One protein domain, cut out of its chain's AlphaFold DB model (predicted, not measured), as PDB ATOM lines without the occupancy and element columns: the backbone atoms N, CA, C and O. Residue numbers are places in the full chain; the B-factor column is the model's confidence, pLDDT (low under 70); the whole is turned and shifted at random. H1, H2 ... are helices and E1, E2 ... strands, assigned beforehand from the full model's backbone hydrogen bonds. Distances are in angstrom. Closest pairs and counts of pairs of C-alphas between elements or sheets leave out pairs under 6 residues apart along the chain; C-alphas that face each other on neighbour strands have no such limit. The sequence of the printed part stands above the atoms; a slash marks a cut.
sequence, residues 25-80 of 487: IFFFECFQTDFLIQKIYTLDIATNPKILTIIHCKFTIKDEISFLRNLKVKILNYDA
ATOM      1  N   ILE A  25      26.794 -48.677 -37.256       82.69
ATOM      2  CA  ILE A  25      26.669 -47.378 -37.925       82.69
ATOM      3  C   ILE A  25      27.672 -47.292 -39.074       82.69
ATOM      4  O   ILE A  25      28.834 -47.679 -38.939       82.69
ATOM      5  N   PHE A  26      27.217 -46.752 -40.205       82.25
ATOM      6  CA  PHE A  26      27.995 -46.629 -41.432       82.25
ATOM      7  C   PHE A  26      28.001 -45.182 -41.935       82.25
ATOM      8  O   PHE A  26      26.945 -44.618 -42.226       82.25
ATOM      9  N   PHE A  27      29.193 -44.607 -42.080       84.19
ATOM     10  CA  PHE A  27      29.430 -43.299 -42.681       84.19
ATOM     11  C   PHE A  27      30.123 -43.451 -44.033       84.19
ATOM     12  O   PHE A  27      31.121 -44.162 -44.155       84.19
ATOM     13  N   PHE A  28      29.611 -42.746 -45.039       81.12
ATOM     14  CA  PHE A  28      30.144 -42.770 -46.395       81.12
ATOM     15  C   PHE A  28      30.107 -41.378 -47.004       81.12
ATOM     16  O   PHE A  28      29.041 -40.760 -47.038       81.12
ATOM     17  N   GLU A  29      31.265 -40.901 -47.467       81.06
ATOM     18  CA  GLU A  29      31.418 -39.580 -48.102       81.06
ATOM     19  C   GLU A  29      30.855 -38.427 -47.250       81.06
ATOM     20  O   GLU A  29      30.351 -37.423 -47.756       81.06
ATOM     21  N   CYS A  30      30.904 -38.570 -45.923       77.44
ATOM     22  CA  CYS A  30      30.436 -37.541 -45.002       77.44
ATOM     23  C   CYS A  30      31.503 -36.459 -44.797       77.44
ATOM     24  O   CYS A  30      32.706 -36.732 -44.797       77.44
ATOM     25  N   PHE A  31      31.042 -35.230 -44.569       80.06
ATOM     26  CA  PHE A  31      31.869 -34.106 -44.138       80.06
ATOM     27  C   PHE A  31      31.678 -33.866 -42.638       80.06
ATOM     28  O   PHE A  31      30.584 -34.079 -42.119       80.06
ATOM     29  N   GLN A  32      32.723 -33.373 -41.966       83.81
ATOM     30  CA  GLN A  32      32.725 -33.100 -40.522       83.81
ATOM     31  C   GLN A  32      32.367 -34.341 -39.686       83.81
ATOM     32  O   GLN A  32      31.590 -34.278 -38.733       83.81
ATOM     33  N   THR A  33      32.911 -35.496 -40.072       86.75
ATOM     34  CA  THR A  33      32.546 -36.803 -39.507       86.75
ATOM     35  C   THR A  33      32.794 -36.908 -38.001       86.75
ATOM     36  O   THR A  33      32.004 -37.534 -37.301       86.75
ATOM     37  N   ASP A  34      33.826 -36.249 -37.476       88.25
ATOM     38  CA  ASP A  34      34.076 -36.113 -36.037       88.25
ATOM     39  C   ASP A  34      32.886 -35.510 -35.288       88.25
ATOM     40  O   ASP A  34      32.472 -36.054 -34.266       88.25
ATOM     41  N   PHE A  35      32.293 -34.438 -35.815       84.75
ATOM     42  CA  PHE A  35      31.139 -33.790 -35.199       84.75
ATOM     43  C   PHE A  35      29.902 -34.696 -35.213       84.75
ATOM     44  O   PHE A  35      29.170 -34.769 -34.227       84.75
ATOM     45  N   LEU A  36      29.687 -35.430 -36.311       80.94
ATOM     46  CA  LEU A  36      28.585 -36.391 -36.423       80.94
ATOM     47  C   LEU A  36      28.725 -37.528 -35.407       80.94
ATOM     48  O   LEU A  36      27.761 -37.868 -34.723       80.94
ATOM     49  N   ILE A  37      29.931 -38.085 -35.280       84.44
ATOM     50  CA  ILE A  37      30.229 -39.124 -34.292       84.44
ATOM     51  C   ILE A  37      30.021 -38.571 -32.882       84.44
ATOM     52  O   ILE A  37      29.316 -39.190 -32.093       84.44
ATOM     53  N   GLN A  38      30.567 -37.393 -32.568       83.75
ATOM     54  CA  GLN A  38      30.378 -36.768 -31.257       83.75
ATOM     55  C   GLN A  38      28.895 -36.596 -30.924       83.75
ATOM     56  O   GLN A  38      28.489 -36.983 -29.833       83.75
ATOM     57  N   LYS A  39      28.077 -36.114 -31.868       78.50
ATOM     58  CA  LYS A  39      26.628 -35.974 -31.676       78.50
ATOM     59  C   LYS A  39      25.949 -37.290 -31.302       78.50
ATOM     60  O   LYS A  39      25.186 -37.320 -30.341       78.50
ATOM     61  N   ILE A  40      26.262 -38.375 -32.012       76.12
ATOM     62  CA  ILE A  40      25.732 -39.713 -31.704       76.12
ATOM     63  C   ILE A  40      26.114 -40.130 -30.281       76.12
ATOM     64  O   ILE A  40      25.273 -40.629 -29.541       76.12
ATOM     65  N   TYR A  41      27.361 -39.881 -29.880       75.12
ATOM     66  CA  TYR A  41      27.850 -40.216 -28.542       75.12
ATOM     67  C   TYR A  41      27.283 -39.309 -27.436       75.12
ATOM     68  O   TYR A  41      27.181 -39.754 -26.299       75.12
ATOM     69  N   THR A  42      26.898 -38.062 -27.738       72.94
ATOM     70  CA  THR A  42      26.298 -37.132 -26.759       72.94
ATOM     71  C   THR A  42      24.806 -37.351 -26.516       72.94
ATOM     72  O   THR A  42      24.285 -36.836 -25.535       72.94
ATOM     73  N   LEU A  43      24.105 -38.089 -27.384       66.56
ATOM     74  CA  LEU A  43      22.652 -38.292 -27.280       66.56
ATOM     75  C   LEU A  43      22.224 -39.269 -26.166       66.56
ATOM     76  O   LEU A  43      21.032 -39.508 -26.034       66.56
ATOM     77  N   ASP A  44      23.168 -39.800 -25.377       52.97
ATOM     78  CA  ASP A  44      23.062 -40.468 -24.056       52.97
ATOM     79  C   ASP A  44      21.899 -41.460 -23.795       52.97
ATOM     80  O   ASP A  44      21.646 -41.866 -22.660       52.97
ATOM     81  N   ILE A  45      21.199 -41.925 -24.832       51.97
ATOM     82  CA  ILE A  45      20.059 -42.839 -24.724       51.97
ATOM     83  C   ILE A  45      20.436 -44.176 -25.372       51.97
ATOM     84  O   ILE A  45      20.127 -44.459 -26.523       51.97
ATOM     85  N   ALA A  46      21.093 -44.999 -24.553       51.22
ATOM     86  CA  ALA A  46      21.258 -46.447 -24.668       51.22
ATOM     87  C   ALA A  46      22.035 -47.000 -25.888       51.22
ATOM     88  O   ALA A  46      21.575 -47.033 -27.027       51.22
ATOM     89  N   THR A  47      23.185 -47.603 -25.553       59.44
ATOM     90  CA  THR A  47      24.099 -48.429 -26.368       59.44
ATOM     91  C   THR A  47      24.903 -47.703 -27.447       59.44
ATOM     92  O   THR A  47      24.414 -47.421 -28.534       59.44
ATOM     93  N   ASN A  48      26.198 -47.492 -27.163       68.00
ATOM     94  CA  ASN A  48      27.186 -47.153 -28.189       68.00
ATOM     95  C   ASN A  48      27.119 -48.181 -29.325       68.00
ATOM     96  O   ASN A  48      26.936 -49.375 -29.040       68.00
ATOM     97  N   PRO A  49      27.351 -47.760 -30.580       76.12
ATOM     98  CA  PRO A  49      27.419 -48.702 -31.683       76.12
ATOM     99  C   PRO A  49      28.492 -49.754 -31.394       76.12
ATOM    100  O   PRO A  49      29.615 -49.442 -30.986       76.12
ATOM    101  N   LYS A  50      28.155 -51.030 -31.597       84.38
ATOM    102  CA  LYS A  50      29.145 -52.108 -31.496       84.38
ATOM    103  C   LYS A  50      30.119 -52.019 -32.667       84.38
ATOM    104  O   LYS A  50      31.310 -52.236 -32.466       84.38
ATOM    105  N   ILE A  51      29.623 -51.695 -33.856       85.56
ATOM    106  CA  ILE A  51      30.403 -51.591 -35.085       85.56
ATOM    107  C   ILE A  51      30.255 -50.182 -35.645       85.56
ATOM    108  O   ILE A  51      29.146 -49.685 -35.834       85.56
ATOM    109  N   LEU A  52      31.378 -49.543 -35.937       87.75
ATOM    110  CA  LEU A  52      31.413 -48.266 -36.628       87.75
ATOM    111  C   LEU A  52      32.256 -48.419 -37.890       87.75
ATOM    112  O   LEU A  52      33.410 -48.826 -37.815       87.75
ATOM    113  N   THR A  53      31.678 -48.102 -39.044       87.69
ATOM    114  CA  THR A  53      32.358 -48.168 -40.339       87.69
ATOM    115  C   THR A  53      32.379 -46.785 -40.977       87.69
ATOM    116  O   THR A  53      31.341 -46.141 -41.104       87.69
ATOM    117  N   ILE A  54      33.561 -46.320 -41.374       87.88
ATOM    118  CA  ILE A  54      33.805 -44.978 -41.906       87.88
ATOM    119  C   ILE A  54      34.570 -45.113 -43.221       87.88
ATOM    120  O   ILE A  54      35.708 -45.577 -43.223       87.88
ATOM    121  N   ILE A  55      33.957 -44.699 -44.331       83.56
ATOM    122  CA  ILE A  55      34.521 -44.831 -45.682       83.56
ATOM    123  C   ILE A  55      34.529 -43.474 -46.393       83.56
ATOM    124  O   ILE A  55      33.514 -42.772 -46.398       83.56
ATOM    125  N   HIS A  56      35.668 -43.095 -46.984       82.31
ATOM    126  CA  HIS A  56      35.850 -41.856 -47.761       82.31
ATOM    127  C   HIS A  56      35.325 -40.577 -47.072       82.31
ATOM    128  O   HIS A  56      34.769 -39.681 -47.704       82.31
ATOM    129  N   CYS A  57      35.466 -40.495 -45.751       83.00
ATOM    130  CA  CYS A  57      34.951 -39.391 -44.947       83.00
ATOM    131  C   CYS A  57      36.005 -38.300 -44.689       83.00
ATOM    132  O   CYS A  57      37.214 -38.564 -44.653       83.00
ATOM    133  N   LYS A  58      35.538 -37.065 -44.458       85.69
ATOM    134  CA  LYS A  58      36.375 -35.901 -44.132       85.69
ATOM    135  C   LYS A  58      36.142 -35.443 -42.693       85.69
ATOM    136  O   LYS A  58      35.016 -35.120 -42.312       85.69
ATOM    137  N   PHE A  59      37.220 -35.372 -41.921       87.00
ATOM    138  CA  PHE A  59      37.223 -34.891 -40.543       87.00
ATOM    139  C   PHE A  59      37.673 -33.429 -40.481       87.00
ATOM    140  O   PHE A  59      38.413 -32.961 -41.345       87.00
ATOM    141  N   THR A  60      37.226 -32.703 -39.458       87.88
ATOM    142  CA  THR A  60      37.763 -31.372 -39.130       87.88
ATOM    143  C   THR A  60      38.900 -31.435 -38.118       87.88
ATOM    144  O   THR A  60      39.746 -30.540 -38.075       87.88
ATOM    145  N   ILE A  61      38.953 -32.509 -37.324       87.44
ATOM    146  CA  ILE A  61      40.035 -32.748 -36.375       87.44
ATOM    147  C   ILE A  61      41.320 -33.160 -37.102       87.44
ATOM    148  O   ILE A  61      41.297 -33.988 -38.006       87.44
ATOM    149  N   LYS A  62      42.457 -32.589 -36.683       83.62
ATOM    150  CA  LYS A  62      43.765 -32.871 -37.298       83.62
ATOM    151  C   LYS A  62      44.262 -34.295 -37.036       83.62
ATOM    152  O   LYS A  62      44.873 -34.893 -37.909       83.62
ATOM    153  N   ASP A  63      44.038 -34.825 -35.833       85.50
ATOM    154  CA  ASP A  63      44.473 -36.176 -35.455       85.50
ATOM    155  C   ASP A  63      43.283 -37.145 -35.443       85.50
ATOM    156  O   ASP A  63      42.762 -37.510 -34.385       85.50
ATOM    157  N   GLU A  64      42.839 -37.526 -36.647       87.69
ATOM    158  CA  GLU A  64      41.700 -38.431 -36.867       87.69
ATOM    159  C   GLU A  64      41.878 -39.745 -36.090       87.69
ATOM    160  O   GLU A  64      40.964 -40.206 -35.410       87.69
ATOM    161  N   ILE A  65      43.084 -40.317 -36.126       86.19
ATOM    162  CA  ILE A  65      43.393 -41.602 -35.499       86.19
ATOM    163  C   ILE A  65      43.233 -41.534 -33.981       86.19
ATOM    164  O   ILE A  65      42.556 -42.381 -33.397       86.19
ATOM    165  N   SER A  66      43.820 -40.529 -33.329       86.12
ATOM    166  CA  SER A  66      43.699 -40.378 -31.874       86.12
ATOM    167  C   SER A  66      42.252 -40.126 -31.443       86.12
ATOM    168  O   SER A  66      41.808 -40.684 -30.440       86.12
ATOM    169  N   PHE A  67      41.493 -39.341 -32.217       88.62
ATOM    170  CA  PHE A  67      40.062 -39.139 -31.980       88.62
ATOM    171  C   PHE A  67      39.284 -40.459 -32.044       88.62
ATOM    172  O   PHE A  67      38.562 -40.807 -31.108       88.62
ATOM    173  N   LEU A  68      39.478 -41.218 -33.121       88.62
ATOM    174  CA  LEU A  68      38.785 -42.477 -33.364       88.62
ATOM    175  C   LEU A  68      39.137 -43.563 -32.335       88.62
ATOM    176  O   LEU A  68      38.271 -44.342 -31.945       88.62
ATOM    177  N   ARG A  69      40.382 -43.594 -31.842       82.75
ATOM    178  CA  ARG A  69      40.825 -44.535 -30.795       82.75
ATOM    179  C   ARG A  69      40.103 -44.356 -29.464       82.75
ATOM    180  O   ARG A  69      39.972 -45.318 -28.714       82.75
ATOM    181  N   ASN A  70      39.638 -43.146 -29.166       84.62
ATOM    182  CA  ASN A  70      38.921 -42.867 -27.923       84.62
ATOM    183  C   ASN A  70      37.448 -43.309 -27.977       84.62
ATOM    184  O   ASN A  70      36.745 -43.241 -26.965       84.62
ATOM    185  N   LEU A  71      36.968 -43.776 -29.135       85.06
ATOM    186  CA  LEU A  71      35.605 -44.263 -29.293       85.06
ATOM    187  C   LEU A  71      35.452 -45.652 -28.670       85.06
ATOM    188  O   LEU A  71      36.167 -46.599 -28.989       85.06
ATOM    189  N   LYS A  72      34.454 -45.796 -27.798       81.50
ATOM    190  CA  LYS A  72      34.102 -47.076 -27.172       81.50
ATOM    191  C   LYS A  72      33.238 -47.917 -28.123       81.50
ATOM    192  O   LYS A  72      32.021 -47.954 -27.949       81.50
ATOM    193  N   VAL A  73      33.860 -48.556 -29.117       84.00
ATOM    194  CA  VAL A  73      33.227 -49.510 -30.056       84.00
ATOM    195  C   VAL A  73      33.877 -50.893 -29.969       84.00
ATOM    196  O   VAL A  73      35.024 -51.018 -29.546       84.00
ATOM    197  N   LYS A  74      33.156 -51.946 -30.374       85.38
ATOM    198  CA  LYS A  74      33.712 -53.310 -30.458       85.38
ATOM    199  C   LYS A  74      34.504 -53.556 -31.736       85.38
ATOM    200  O   LYS A  74      35.373 -54.414 -31.716       85.38
ATOM    201  N   ILE A  75      34.159 -52.879 -32.831       86.94
ATOM    202  CA  ILE A  75      34.856 -52.927 -34.121       86.94
ATOM    203  C   ILE A  75      34.800 -51.528 -34.734       86.94
ATOM    204  O   ILE A  75      33.721 -50.942 -34.831       86.94
ATOM    205  N   LEU A  76      35.948 -51.015 -35.173       88.88
ATOM    206  CA  LEU A  76      36.036 -49.781 -35.951       88.88
ATOM    207  C   LEU A  76      36.673 -50.078 -37.302       88.88
ATOM    208  O   LEU A  76      37.861 -50.360 -37.360       88.88
ATOM    209  N   ASN A  77      35.905 -49.995 -38.382       89.12
ATOM    210  CA  ASN A  77      36.430 -50.064 -39.739       89.12
ATOM    211  C   ASN A  77      36.630 -48.643 -40.261       89.12
ATOM    212  O   ASN A  77      35.673 -47.875 -40.354       89.12
ATOM    213  N   TYR A  78      37.859 -48.288 -40.605       89.25
ATOM    214  CA  TYR A  78      38.202 -46.951 -41.067       89.25
ATOM    215  C   TYR A  78      38.992 -47.041 -42.366       89.25
ATOM    216  O   TYR A  78      40.081 -47.606 -42.397       89.25
ATOM    217  N   ASP A  79      38.447 -46.490 -43.447       87.25
ATOM    218  CA  ASP A  79      39.218 -46.256 -44.660       87.25
ATOM    219  C   ASP A  79      40.124 -45.042 -44.456       87.25
ATOM    220  O   ASP A  79      39.676 -43.892 -44.461       87.25
ATOM    221  N   ALA A  80      41.406 -45.325 -44.260       82.50
ATOM    222  CA  ALA A  80      42.436 -44.319 -44.091       82.50
ATOM    223  C   ALA A  80      42.969 -43.804 -45.434       82.50
ATOM    224  O   ALA A  80      43.887 -42.988 -45.439       82.50
TER     225      ALA A  80
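AT A GLANCE: This is residues 25 to 80 of the 487 residues of an uncharacterized protein of Hamiltosporidium magnivora (UniProt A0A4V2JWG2). The chain winds in two stacked turns, strands E1, E2 and E3 side by side as one wall, helices H1 and H2 across from it. The printed part has 56 residues, with E1, H1, E2, H2, E3 in turn; the sheet E1 E2 E3 is parallel, the class mixed. It is compact, radius of gyration of the C-alphas 10.6 A, spanning 27 by 20 by 19 A.

HOW THE PARTS SIT: E1, residues 25 to 28, is parallel to E2, residues 51 to 55; N 27 and O 53 are 2.8 A apart. E3, residues 75 to 79, is parallel to E2; N 54 and O 77 are 2.8 A apart. H1, residues 33 to 42, and H2, residues 64 to 69, only graze the sheet, H2 only just on it with 5 C-alpha pairs within 10 A. The helices are close but not clearly touching, closest C-alphas Asp 34 and Phe 67, 7.8 A, at a shallow tilt of 30 degrees, the same way. Every O i to N i+4 pair in H1 and H2 is within hydrogen-bond range. E1, H1, E2 and E2, H2, E3 are strand-helix-strand units, parallel neighbour strands with a helix between, both crossovers right-handed.

IN THESE COORDINATES: E1 begins at C-alpha 25 (26.669, -47.378, -37.925). H1 spans 14.2 A, E2 and E3 13.2 A each. E3 ends at C-alpha 79 (39.218, -46.256, -44.660).

THE WHOLE: The printed part has no cut and no long link. Residues 43 to 48 have pLDDT under 70.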